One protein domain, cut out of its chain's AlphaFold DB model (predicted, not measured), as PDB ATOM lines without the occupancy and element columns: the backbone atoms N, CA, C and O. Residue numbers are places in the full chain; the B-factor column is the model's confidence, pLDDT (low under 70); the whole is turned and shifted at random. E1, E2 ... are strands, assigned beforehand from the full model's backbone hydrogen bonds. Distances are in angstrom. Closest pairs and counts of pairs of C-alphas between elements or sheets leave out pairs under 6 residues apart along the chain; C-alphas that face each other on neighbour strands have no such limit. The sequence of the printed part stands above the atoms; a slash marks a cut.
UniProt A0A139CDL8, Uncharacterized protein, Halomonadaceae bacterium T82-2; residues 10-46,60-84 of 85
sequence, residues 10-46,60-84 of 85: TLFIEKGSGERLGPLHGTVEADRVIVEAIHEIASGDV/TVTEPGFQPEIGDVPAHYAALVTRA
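Overview. This is residues 10 to 46 and 60 to 84 of the 85 residues of an uncharacterized protein of Halomonadaceae bacterium T82-2 (UniProt A0A139CDL8). One antiparallel sheet of five strands curls like part of a barrel that stays open between its edge strands E1 and E4, and residues 37 to 46 run past that open side. The long link between E4 and E5 reaches away from the sheet, and its far end near Gly 71 makes one end of the longest axis. The printed part has 62 residues with no named helix and five named strands, E1 to E5 along the chain; the sheet's order is E1, E2, E3, E5, E4, and the class is all strand. The whole is compact, with a radius of gyration of the C-alphas of 11.0 A, and only just elongated, with spans of 34 by 23 by 19 A.

Along the chain. E1 is residues 10 to 14, 13.2 A from first to last C-alpha, and begins at C-alpha 10 at (169.410, 123.266, 186.247). E2, residues 20 to 28, is the longest strand by residues and measures 18.1 A; it bends by 82 degrees at residue 25. E3 is residues 32 to 36, 13.4 A long, and ends at C-alpha 36 at (171.639, 117.012, 195.959). E4 is residues 60 to 63, 9.2 A long. E5, residues 76 to 83, measures 20.7 A, bends by 50 degrees at residue 80 and ends at C-alpha 83 at (170.521, 137.240, 194.809).

Arrangement. The sheet is strongly twisted, and its strands' lines turn by 82 degrees from edge to edge. E1, E2 and E3 form a meander, each strand the antiparallel neighbour of the one before. E1 and E2 are a hairpin, with N 11 and O 24 at 2.9 A, within hydrogen-bond range. E2 and E3 are a hairpin too, with N 27 and O 34 at 2.8 A. The pairing of E2 is staggered: residues 20 to 25 pair with E1, residues 26 to 28 with E3. E3 and E5 are antiparallel at 145 degrees, with N 33 and O 79 at 2.8 A. E4 and E5 form a hairpin, with N 62 and O 80 at 2.9 A. Residues 66 to 67 also pair, antiparallel, with residues 76 to 77 of E5. The edge strands E1 and E4 are apart.

Size, cuts and confidence. The C-alphas of Gly 71 and Ala 84, the two farthest apart, are 35.4 A apart. Residues 47 to 59 are not printed, and C-alphas 46 and 60 are 4.4 A apart across the cut. The links E1 to E2 and E2 to E3 are tight; the link E4 to E5, residues 64 to 75, is long. Mean pLDDT of the printed part is 89.6, and residue 84 is under 70.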
ATOM      1  N   THR A  10     168.007 123.635 186.446       82.94
ATOM      2  CA  THR A  10     169.410 123.266 186.247       82.94
ATOM      3  C   THR A  10     170.287 124.263 186.984       82.94
ATOM      4  O   THR A  10     170.281 125.461 186.682       82.94
ATOM      5  N   LEU A  11     171.048 123.754 187.946       88.12
ATOM      6  CA  LEU A  11     171.953 124.534 188.773       88.12
ATOM      7  C   LEU A  11     173.405 124.217 188.427       88.12
ATOM      8  O   LEU A  11     173.771 123.073 188.164       88.12
ATOM      9  N   PHE A  12     174.247 125.240 188.467       91.12
ATOM     10  CA  PHE A  12     175.697 125.088 188.445       91.12
ATOM     11  C   PHE A  12     176.275 125.768 189.677       91.12
ATOM     12  O   PHE A  12     175.831 126.854 190.029       91.12
ATOM     13  N   ILE A  13     177.270 125.167 190.316       91.75
ATOM     14  CA  ILE A  13     178.012 125.816 191.400       91.75
ATOM     15  C   ILE A  13     179.241 126.460 190.780       91.75
ATOM     16  O   ILE A  13     180.013 125.785 190.113       91.75
ATOM     17  N   GLU A  14     179.449 127.744 191.009       93.25
ATOM     18  CA  GLU A  14     180.688 128.444 190.711       93.25
ATOM     19  C   GLU A  14     181.435 128.676 192.023       93.25
ATOM     20  O   GLU A  14     180.960 129.368 192.926       93.25
ATOM     21  N   LYS A  15     182.597 128.037 192.135       90.88
ATOM     22  CA  LYS A  15     183.489 128.127 193.283       90.88
ATOM     23  C   LYS A  15     184.236 129.451 193.279       90.88
ATOM     24  O   LYS A  15     184.498 130.024 192.222       90.88
ATOM     25  N   GLY A  16     184.711 129.877 194.449       81.81
ATOM     26  CA  GLY A  16     185.607 131.038 194.566       81.81
ATOM     27  C   GLY A  16     186.909 130.922 193.750       81.81
ATOM     28  O   GLY A  16     187.535 131.933 193.444       81.81
ATOM     29  N   SER A  17     187.302 129.706 193.350       83.88
ATOM     30  CA  SER A  17     188.425 129.440 192.437       83.88
ATOM     31  C   SER A  17     188.113 129.708 190.956       83.88
ATOM     32  O   SER A  17     189.020 129.652 190.129       83.88
ATOM     33  N   GLY A  18     186.848 129.966 190.603       82.81
ATOM     34  CA  GLY A  18     186.360 130.040 189.223       82.81
ATOM     35  C   GLY A  18     186.001 128.678 188.614       82.81
ATOM     36  O   GLY A  18     185.569 128.618 187.462       82.81
ATOM     37  N   GLU A  19     186.159 127.585 189.366       90.31
ATOM     38  CA  GLU A  19     185.699 126.260 188.950       90.31
ATOM     39  C   GLU A  19     184.170 126.209 188.918       90.31
ATOM     40  O   GLU A  19     183.504 126.699 189.832       90.31
ATOM     41  N   ARG A  20     183.611 125.589 187.874       90.62
ATOM     42  CA  ARG A  20     182.170 125.380 187.742       90.62
ATOM     43  C   ARG A  20     181.829 123.897 187.832       90.62
ATOM     44  O   ARG A  20     182.305 123.111 187.018       90.62
ATOM     45  N   LEU A  21     180.971 123.545 188.781       90.00
ATOM     46  CA  LEU A  21     180.481 122.192 189.032       90.00
ATOM     47  C   LEU A  21     179.010 122.063 188.613       90.00
ATOM     48  O   LEU A  21     178.242 123.020 188.723       90.00
ATOM     49  N   GLY A  22     178.615 120.883 188.137       85.25
ATOM     50  CA  GLY A  22     177.257 120.584 187.671       85.25
ATOM     51  C   GLY A  22     177.206 119.989 186.254       85.25
ATOM     52  O   GLY A  22     178.251 119.685 185.673       85.25
ATOM     53  N   PRO A  23     176.003 119.829 185.670       86.94
ATOM     54  CA  PRO A  23     174.712 120.307 186.172       86.94
ATOM     55  C   PRO A  23     174.232 119.554 187.417       86.94
ATOM     56  O   PRO A  23     174.436 118.351 187.546       86.94
ATOM     57  N   LEU A  24     173.578 120.283 188.316       86.75
ATOM     58  CA  LEU A  24     172.887 119.750 189.481       86.75
ATOM     59  C   LEU A  24     171.386 119.947 189.329       86.75
ATOM     60  O   LEU A  24     170.931 120.965 188.800       86.75
ATOM     61  N   HIS A  25     170.639 118.970 189.826       83.12
ATOM     62  CA  HIS A  25     169.192 119.028 189.905       83.12
ATOM     63  C   HIS A  25     168.797 119.474 191.308       83.12
ATOM     64  O   HIS A  25     169.296 118.962 192.312       83.12
ATOM     65  N   GLY A  26     167.920 120.467 191.378       85.81
ATOM     66  CA  GLY A  26     167.479 121.012 192.647       85.81
ATOM     67  C   GLY A  26     166.235 121.870 192.510       85.81
ATOM     68  O   GLY A  26     165.741 122.129 191.416       85.81
ATOM     69  N   THR A  27     165.731 122.301 193.657       88.00
ATOM     70  CA  THR A  27     164.619 123.238 193.778       88.00
ATOM     71  C   THR A  27     165.162 124.588 194.223       88.00
ATOM     72  O   THR A  27     165.871 124.674 195.226       88.00
ATOM     73  N   VAL A  28     164.822 125.646 193.490       87.44
ATOM     74  CA  VAL A  28     165.170 127.026 193.847       87.44
ATOM     75  C   VAL A  28     163.943 127.720 194.430       87.44
ATOM     76  O   VAL A  28     162.933 127.897 193.751       87.44
ATOM     77  N   GLU A  29     164.042 128.138 195.686       88.19
ATOM     78  CA  GLU A  29     163.057 128.964 196.382       88.19
ATOM     79  C   GLU A  29     163.525 130.433 196.436       88.19
ATOM     80  O   GLU A  29     164.530 130.812 195.832       88.19
ATOM     81  N   ALA A  30     162.766 131.308 197.105       85.50
ATOM     82  CA  ALA A  30     163.052 132.747 197.123       85.50
ATOM     83  C   ALA A  30     164.382 133.095 197.820       85.50
ATOM     84  O   ALA A  30     165.131 133.931 197.313       85.50
ATOM     85  N   ASP A  31     164.659 132.448 198.954       90.69
ATOM     86  CA  ASP A  31     165.820 132.667 199.831       90.69
ATOM     87  C   ASP A  31     166.636 131.387 200.090       90.69
ATOM     88  O   ASP A  31     167.618 131.402 200.834       90.69
ATOM     89  N   ARG A  32     166.249 130.270 199.467       92.25
ATOM     90  CA  ARG A  32     166.834 128.949 199.705       92.25
ATOM     91  C   ARG A  32     166.951 128.139 198.419       92.25
ATOM     92  O   ARG A  32     166.118 128.259 197.528       92.25
ATOM     93  N   VAL A  33     167.954 127.275 198.340       91.31
ATOM     94  CA  VAL A  33     168.113 126.270 197.287       91.31
ATOM     95  C   VAL A  33     168.267 124.898 197.922       91.31
ATOM     96  O   VAL A  33     169.104 124.706 198.802       91.31
ATOM     97  N   ILE A  34     167.467 123.941 197.460       91.50
ATOM     98  CA  ILE A  34     167.577 122.534 197.837       91.50
ATOM     99  C   ILE A  34     168.224 121.788 196.679       91.50
ATOM    100  O   ILE A  34     167.660 121.741 195.589       91.50
ATOM    101  N   VAL A  35     169.401 121.211 196.892       90.50
ATOM    102  CA  VAL A  35     170.170 120.535 195.839       90.50
ATOM    103  C   VAL A  35     170.855 119.293 196.385       90.50
ATOM    104  O   VAL A  35     171.274 119.266 197.539       90.50
ATOM    105  N   GLU A  36     170.964 118.251 195.569       89.00
ATOM    106  CA  GLU A  36     171.639 117.012 195.959       89.00
ATOM    107  C   GLU A  36     173.096 117.265 196.374       89.00
ATOM    108  O   GLU A  36     173.810 118.061 195.756       89.00
ATOM    109  N   ALA A  37     173.568 116.554 197.401       88.75
ATOM    110  CA  ALA A  37     174.923 116.701 197.932       88.75
ATOM    111  C   ALA A  37     175.989 115.971 197.085       88.75
ATOM    112  O   ALA A  37     176.868 115.294 197.613       88.75
ATOM    113  N   ILE A  38     175.910 116.104 195.756       88.44
ATOM    114  CA  ILE A  38     176.862 115.525 194.789       88.44
ATOM    115  C   ILE A  38     178.197 116.280 194.828       88.44
ATOM    116  O   ILE A  38     179.272 115.696 194.682       88.44
ATOM    117  N   HIS A  39     178.124 117.594 195.027       89.12
ATOM    118  CA  HIS A  39     179.271 118.477 195.161       89.12
ATOM    119  C   HIS A  39     179.182 119.210 196.493       89.12
ATOM    120  O   HIS A  39     178.098 119.615 196.907       89.12
ATOM    121  N   GLU A  40     180.326 119.397 197.149       90.31
ATOM    122  CA  GLU A  40     180.383 120.216 198.357       90.31
ATOM    123  C   GLU A  40     179.924 121.638 198.024       90.31
ATOM    124  O   GLU A  40     180.279 122.167 196.971       90.31
ATOM    125  N   ILE A  41     179.152 122.262 198.909       90.94
ATOM    126  CA  ILE A  41     178.745 123.666 198.807       90.94
ATOM    127  C   ILE A  41     179.247 124.384 200.053       90.94
ATOM    128  O   ILE A  41     179.025 123.927 201.175       90.94
ATOM    129  N   ALA A  42     179.914 125.514 199.850       91.62
ATOM    130  CA  ALA A  42     180.433 126.362 200.907       91.62
ATOM    131  C   ALA A  42     179.786 127.750 200.868       91.62
ATOM    132  O   ALA A  42     179.277 128.208 199.845       91.62
ATOM    133  N   SER A  43     179.828 128.439 202.008       92.19
ATOM    134  CA  SER A  43     179.460 129.853 202.072       92.19
ATOM    135  C   SER A  43     180.384 130.674 201.165       92.19
ATOM    136  O   SER A  43     181.602 130.486 201.179       92.19
ATOM    137  N   GLY A  44     179.798 131.561 200.361       91.00
ATOM    138  CA  GLY A  44     180.480 132.342 199.329       91.00
ATOM    139  C   GLY A  44     180.497 131.705 197.935       91.00
ATOM    140  O   GLY A  44     180.838 132.401 196.979       91.00
ATOM    141  N   ASP A  45     180.101 130.437 197.785       92.75
ATOM    142  CA  ASP A  45     179.892 129.843 196.459       92.75
ATOM    143  C   ASP A  45     178.697 130.499 195.747       92.75
ATOM    144  O   ASP A  45     177.756 130.974 196.387       92.75
ATOM    145  N   VAL A  46     178.703 130.505 194.412       93.12
ATOM    146  CA  VAL A  46     177.607 131.066 193.609       93.12
ATOM    147  C   VAL A  46     176.865 129.958 192.877       93.12
ATOM    148  O   VAL A  46     177.415 129.296 192.003       93.12
ATOM    149  N   THR A  60     174.166 133.758 195.585       93.69
ATOM    150  CA  THR A  60     175.321 133.573 196.467       93.69
ATOM    151  C   THR A  60     174.891 132.792 197.698       93.69
ATOM    152  O   THR A  60     173.954 133.194 198.384       93.69
ATOM    153  N   VAL A  61     175.580 131.696 197.999       94.06
ATOM    154  CA  VAL A  61     175.332 130.883 199.189       94.06
ATOM    155  C   VAL A  61     175.811 131.636 200.418       94.06
ATOM    156  O   VAL A  61     176.995 131.937 200.556       94.06
ATOM    157  N   THR A  62     174.896 131.910 201.336       94.44
ATOM    158  CA  THR A  62     175.226 132.479 202.643       94.44
ATOM    159  C   THR A  62     175.479 131.368 203.651       94.44
ATOM    160  O   THR A  62     176.488 131.402 204.355       94.44
ATOM    161  N   GLU A  63     174.628 130.340 203.660       94.88
ATOM    162  CA  GLU A  63     174.727 129.184 204.552       94.88
ATOM    163  C   GLU A  63     174.412 127.894 203.779       94.88
ATOM    164  O   GLU A  63     173.319 127.783 203.239       94.88
ATOM    165  N   PRO A  64     175.314 126.899 203.705       91.69
ATOM    166  CA  PRO A  64     175.112 125.725 202.850       91.69
ATOM    167  C   PRO A  64     174.055 124.734 203.369       91.69
ATOM    168  O   PRO A  64     173.389 124.086 202.569       91.69
ATOM    169  N   GLY A  65     173.877 124.597 204.689       92.62
ATOM    170  CA  GLY A  65     172.789 123.788 205.263       92.62
ATOM    171  C   GLY A  65     172.797 122.303 204.863       92.62
ATOM    172  O   GLY A  65     171.768 121.789 204.428       92.62
ATOM    173  N   PHE A  66     173.941 121.616 204.984       93.50
ATOM    174  CA  PHE A  66     174.062 120.182 204.669       93.50
ATOM    175  C   PHE A  66     173.120 119.317 205.518       93.50
ATOM    176  O   PHE A  66     173.135 119.399 206.748       93.50
ATOM    177  N   GLN A  67     172.363 118.449 204.854       92.50
ATOM    178  CA  GLN A  67     171.521 117.421 205.450       92.50
ATOM    179  C   GLN A  67     172.051 116.044 205.027       92.50
ATOM    180  O   GLN A  67     172.106 115.756 203.826       92.50
ATOM    181  N   PRO A  68     172.458 115.184 205.980       91.69
ATOM    182  CA  PRO A  68     172.877 113.826 205.664       91.69
ATOM    183  C   PRO A  68     171.689 112.986 205.180       91.69
ATOM    184  O   PRO A  68     170.530 113.343 205.388       91.69
ATOM    185  N   GLU A  69     171.987 111.843 204.567       91.62
ATOM    186  CA  GLU A  69     170.967 110.855 204.212       91.62
ATOM    187  C   GLU A  69     170.273 110.327 205.479       91.62
ATOM    188  O   GLU A  69     170.935 109.929 206.442       91.62
ATOM    189  N   ILE A  70     168.937 110.335 205.487       87.44
ATOM    190  CA  ILE A  70     168.120 109.827 206.597       87.44
ATOM    191  C   ILE A  70     167.047 108.893 206.036       87.44
ATOM    192  O   ILE A  70     166.062 109.337 205.444       87.44
ATOM    193  N   GLY A  71     167.218 107.588 206.265       89.62
ATOM    194  CA  GLY A  71     166.319 106.568 205.725       89.62
ATOM    195  C   GLY A  71     166.381 106.552 204.200       89.62
ATOM    196  O   GLY A  71     167.450 106.347 203.641       89.62
ATOM    197  N   ASP A  72     165.247 106.796 203.545       88.19
ATOM    198  CA  ASP A  72     165.139 106.860 202.081       88.19
ATOM    199  C   ASP A  72     165.346 108.279 201.508       88.19
ATOM    200  O   ASP A  72     165.202 108.489 200.303       88.19
ATOM    201  N   VAL A  73     165.633 109.279 202.351       82.81
ATOM    202  CA  VAL A  73     165.876 110.660 201.905       82.81
ATOM    203  C   VAL A  73     167.372 110.845 201.644       82.81
ATOM    204  O   VAL A  73     168.131 110.829 202.617       82.81
ATOM    205  N   PRO A  74     167.812 111.055 200.387       86.50
ATOM    206  CA  PRO A  74     169.226 111.214 200.061       86.50
ATOM    207  C   PRO A  74     169.816 112.492 200.665       86.50
ATOM    208  O   PRO A  74     169.110 113.472 200.943       86.50
ATOM    209  N   ALA A  75     171.138 112.487 200.837       91.44
ATOM    210  CA  ALA A  75     171.872 113.650 201.319       91.44
ATOM    211  C   ALA A  75     171.708 114.845 200.363       91.44
ATOM    212  O   ALA A  75     171.879 114.731 199.146       91.44
ATOM    213  N   HIS A  76     171.397 116.009 200.920       92.31
ATOM    214  CA  HIS A  76     171.145 117.230 200.160       92.31
ATOM    215  C   HIS A  76     171.591 118.463 200.943       92.31
ATOM    216  O   HIS A  76     171.732 118.437 202.162       92.31
ATOM    217  N   TYR A  77     171.808 119.564 200.245       93.06
ATOM    218  CA  TYR A  77     172.017 120.878 200.832       93.06
ATOM    219  C   TYR A  77     170.713 121.659 200.782       93.06
ATOM    220  O   TYR A  77     170.096 121.748 199.725       93.06
ATOM    221  N   ALA A  78     170.313 122.236 201.913       93.81
ATOM    222  CA  ALA A  78     169.253 123.235 202.004       93.81
ATOM    223  C   ALA A  78     169.905 124.611 202.208       93.81
ATOM    224  O   ALA A  78     169.862 125.181 203.300       93.81
ATOM    225  N   ALA A  79     170.568 125.099 201.162       93.75
ATOM    226  CA  ALA A  79     171.429 126.266 201.223       93.75
ATOM    227  C   ALA A  79     170.617 127.565 201.231       93.75
ATOM    228  O   ALA A  79     169.825 127.801 200.320       93.75
ATOM    229  N   LEU A  80     170.837 128.430 202.217       95.31
ATOM    230  CA  LEU A  80     170.353 129.806 202.175       95.31
ATOM    231  C   LEU A  80     171.169 130.598 201.159       95.31
ATOM    232  O   LEU A  80     172.398 130.478 201.090       95.31
ATOM    233  N   VAL A  81     170.469 131.400 200.365       94.25
ATOM    234  CA  VAL A  81     171.059 132.166 199.274       94.25
ATOM    235  C   VAL A  81     170.540 133.594 199.229       94.25
ATOM    236  O   VAL A  81     169.399 133.887 199.581       94.25
ATOM    237  N   THR A  82     171.368 134.491 198.708       93.44
ATOM    238  CA  THR A  82     170.972 135.850 198.338       93.44
ATOM    239  C   THR A  82     171.182 136.063 196.846       93.44
ATOM    240  O   THR A  82     172.102 135.513 196.242       93.44
ATOM    241  N   ARG A  83     170.315 136.854 196.210       85.31
ATOM    242  CA  ARG A  83     170.521 137.240 194.809       85.31
ATOM    243  C   ARG A  83     171.678 138.227 194.736       85.31
ATOM    244  O   ARG A  83     171.687 139.204 195.480       85.31
ATOM    245  N   ALA A  84     172.631 137.965 193.850       68.12
ATOM    246  CA  ALA A  84     173.630 138.961 193.497       68.12
ATOM    247  C   ALA A  84     172.965 139.995 192.571       68.12
ATOM    248  O   ALA A  84     172.442 139.610 191.522       68.12
TER     249      ALA A  84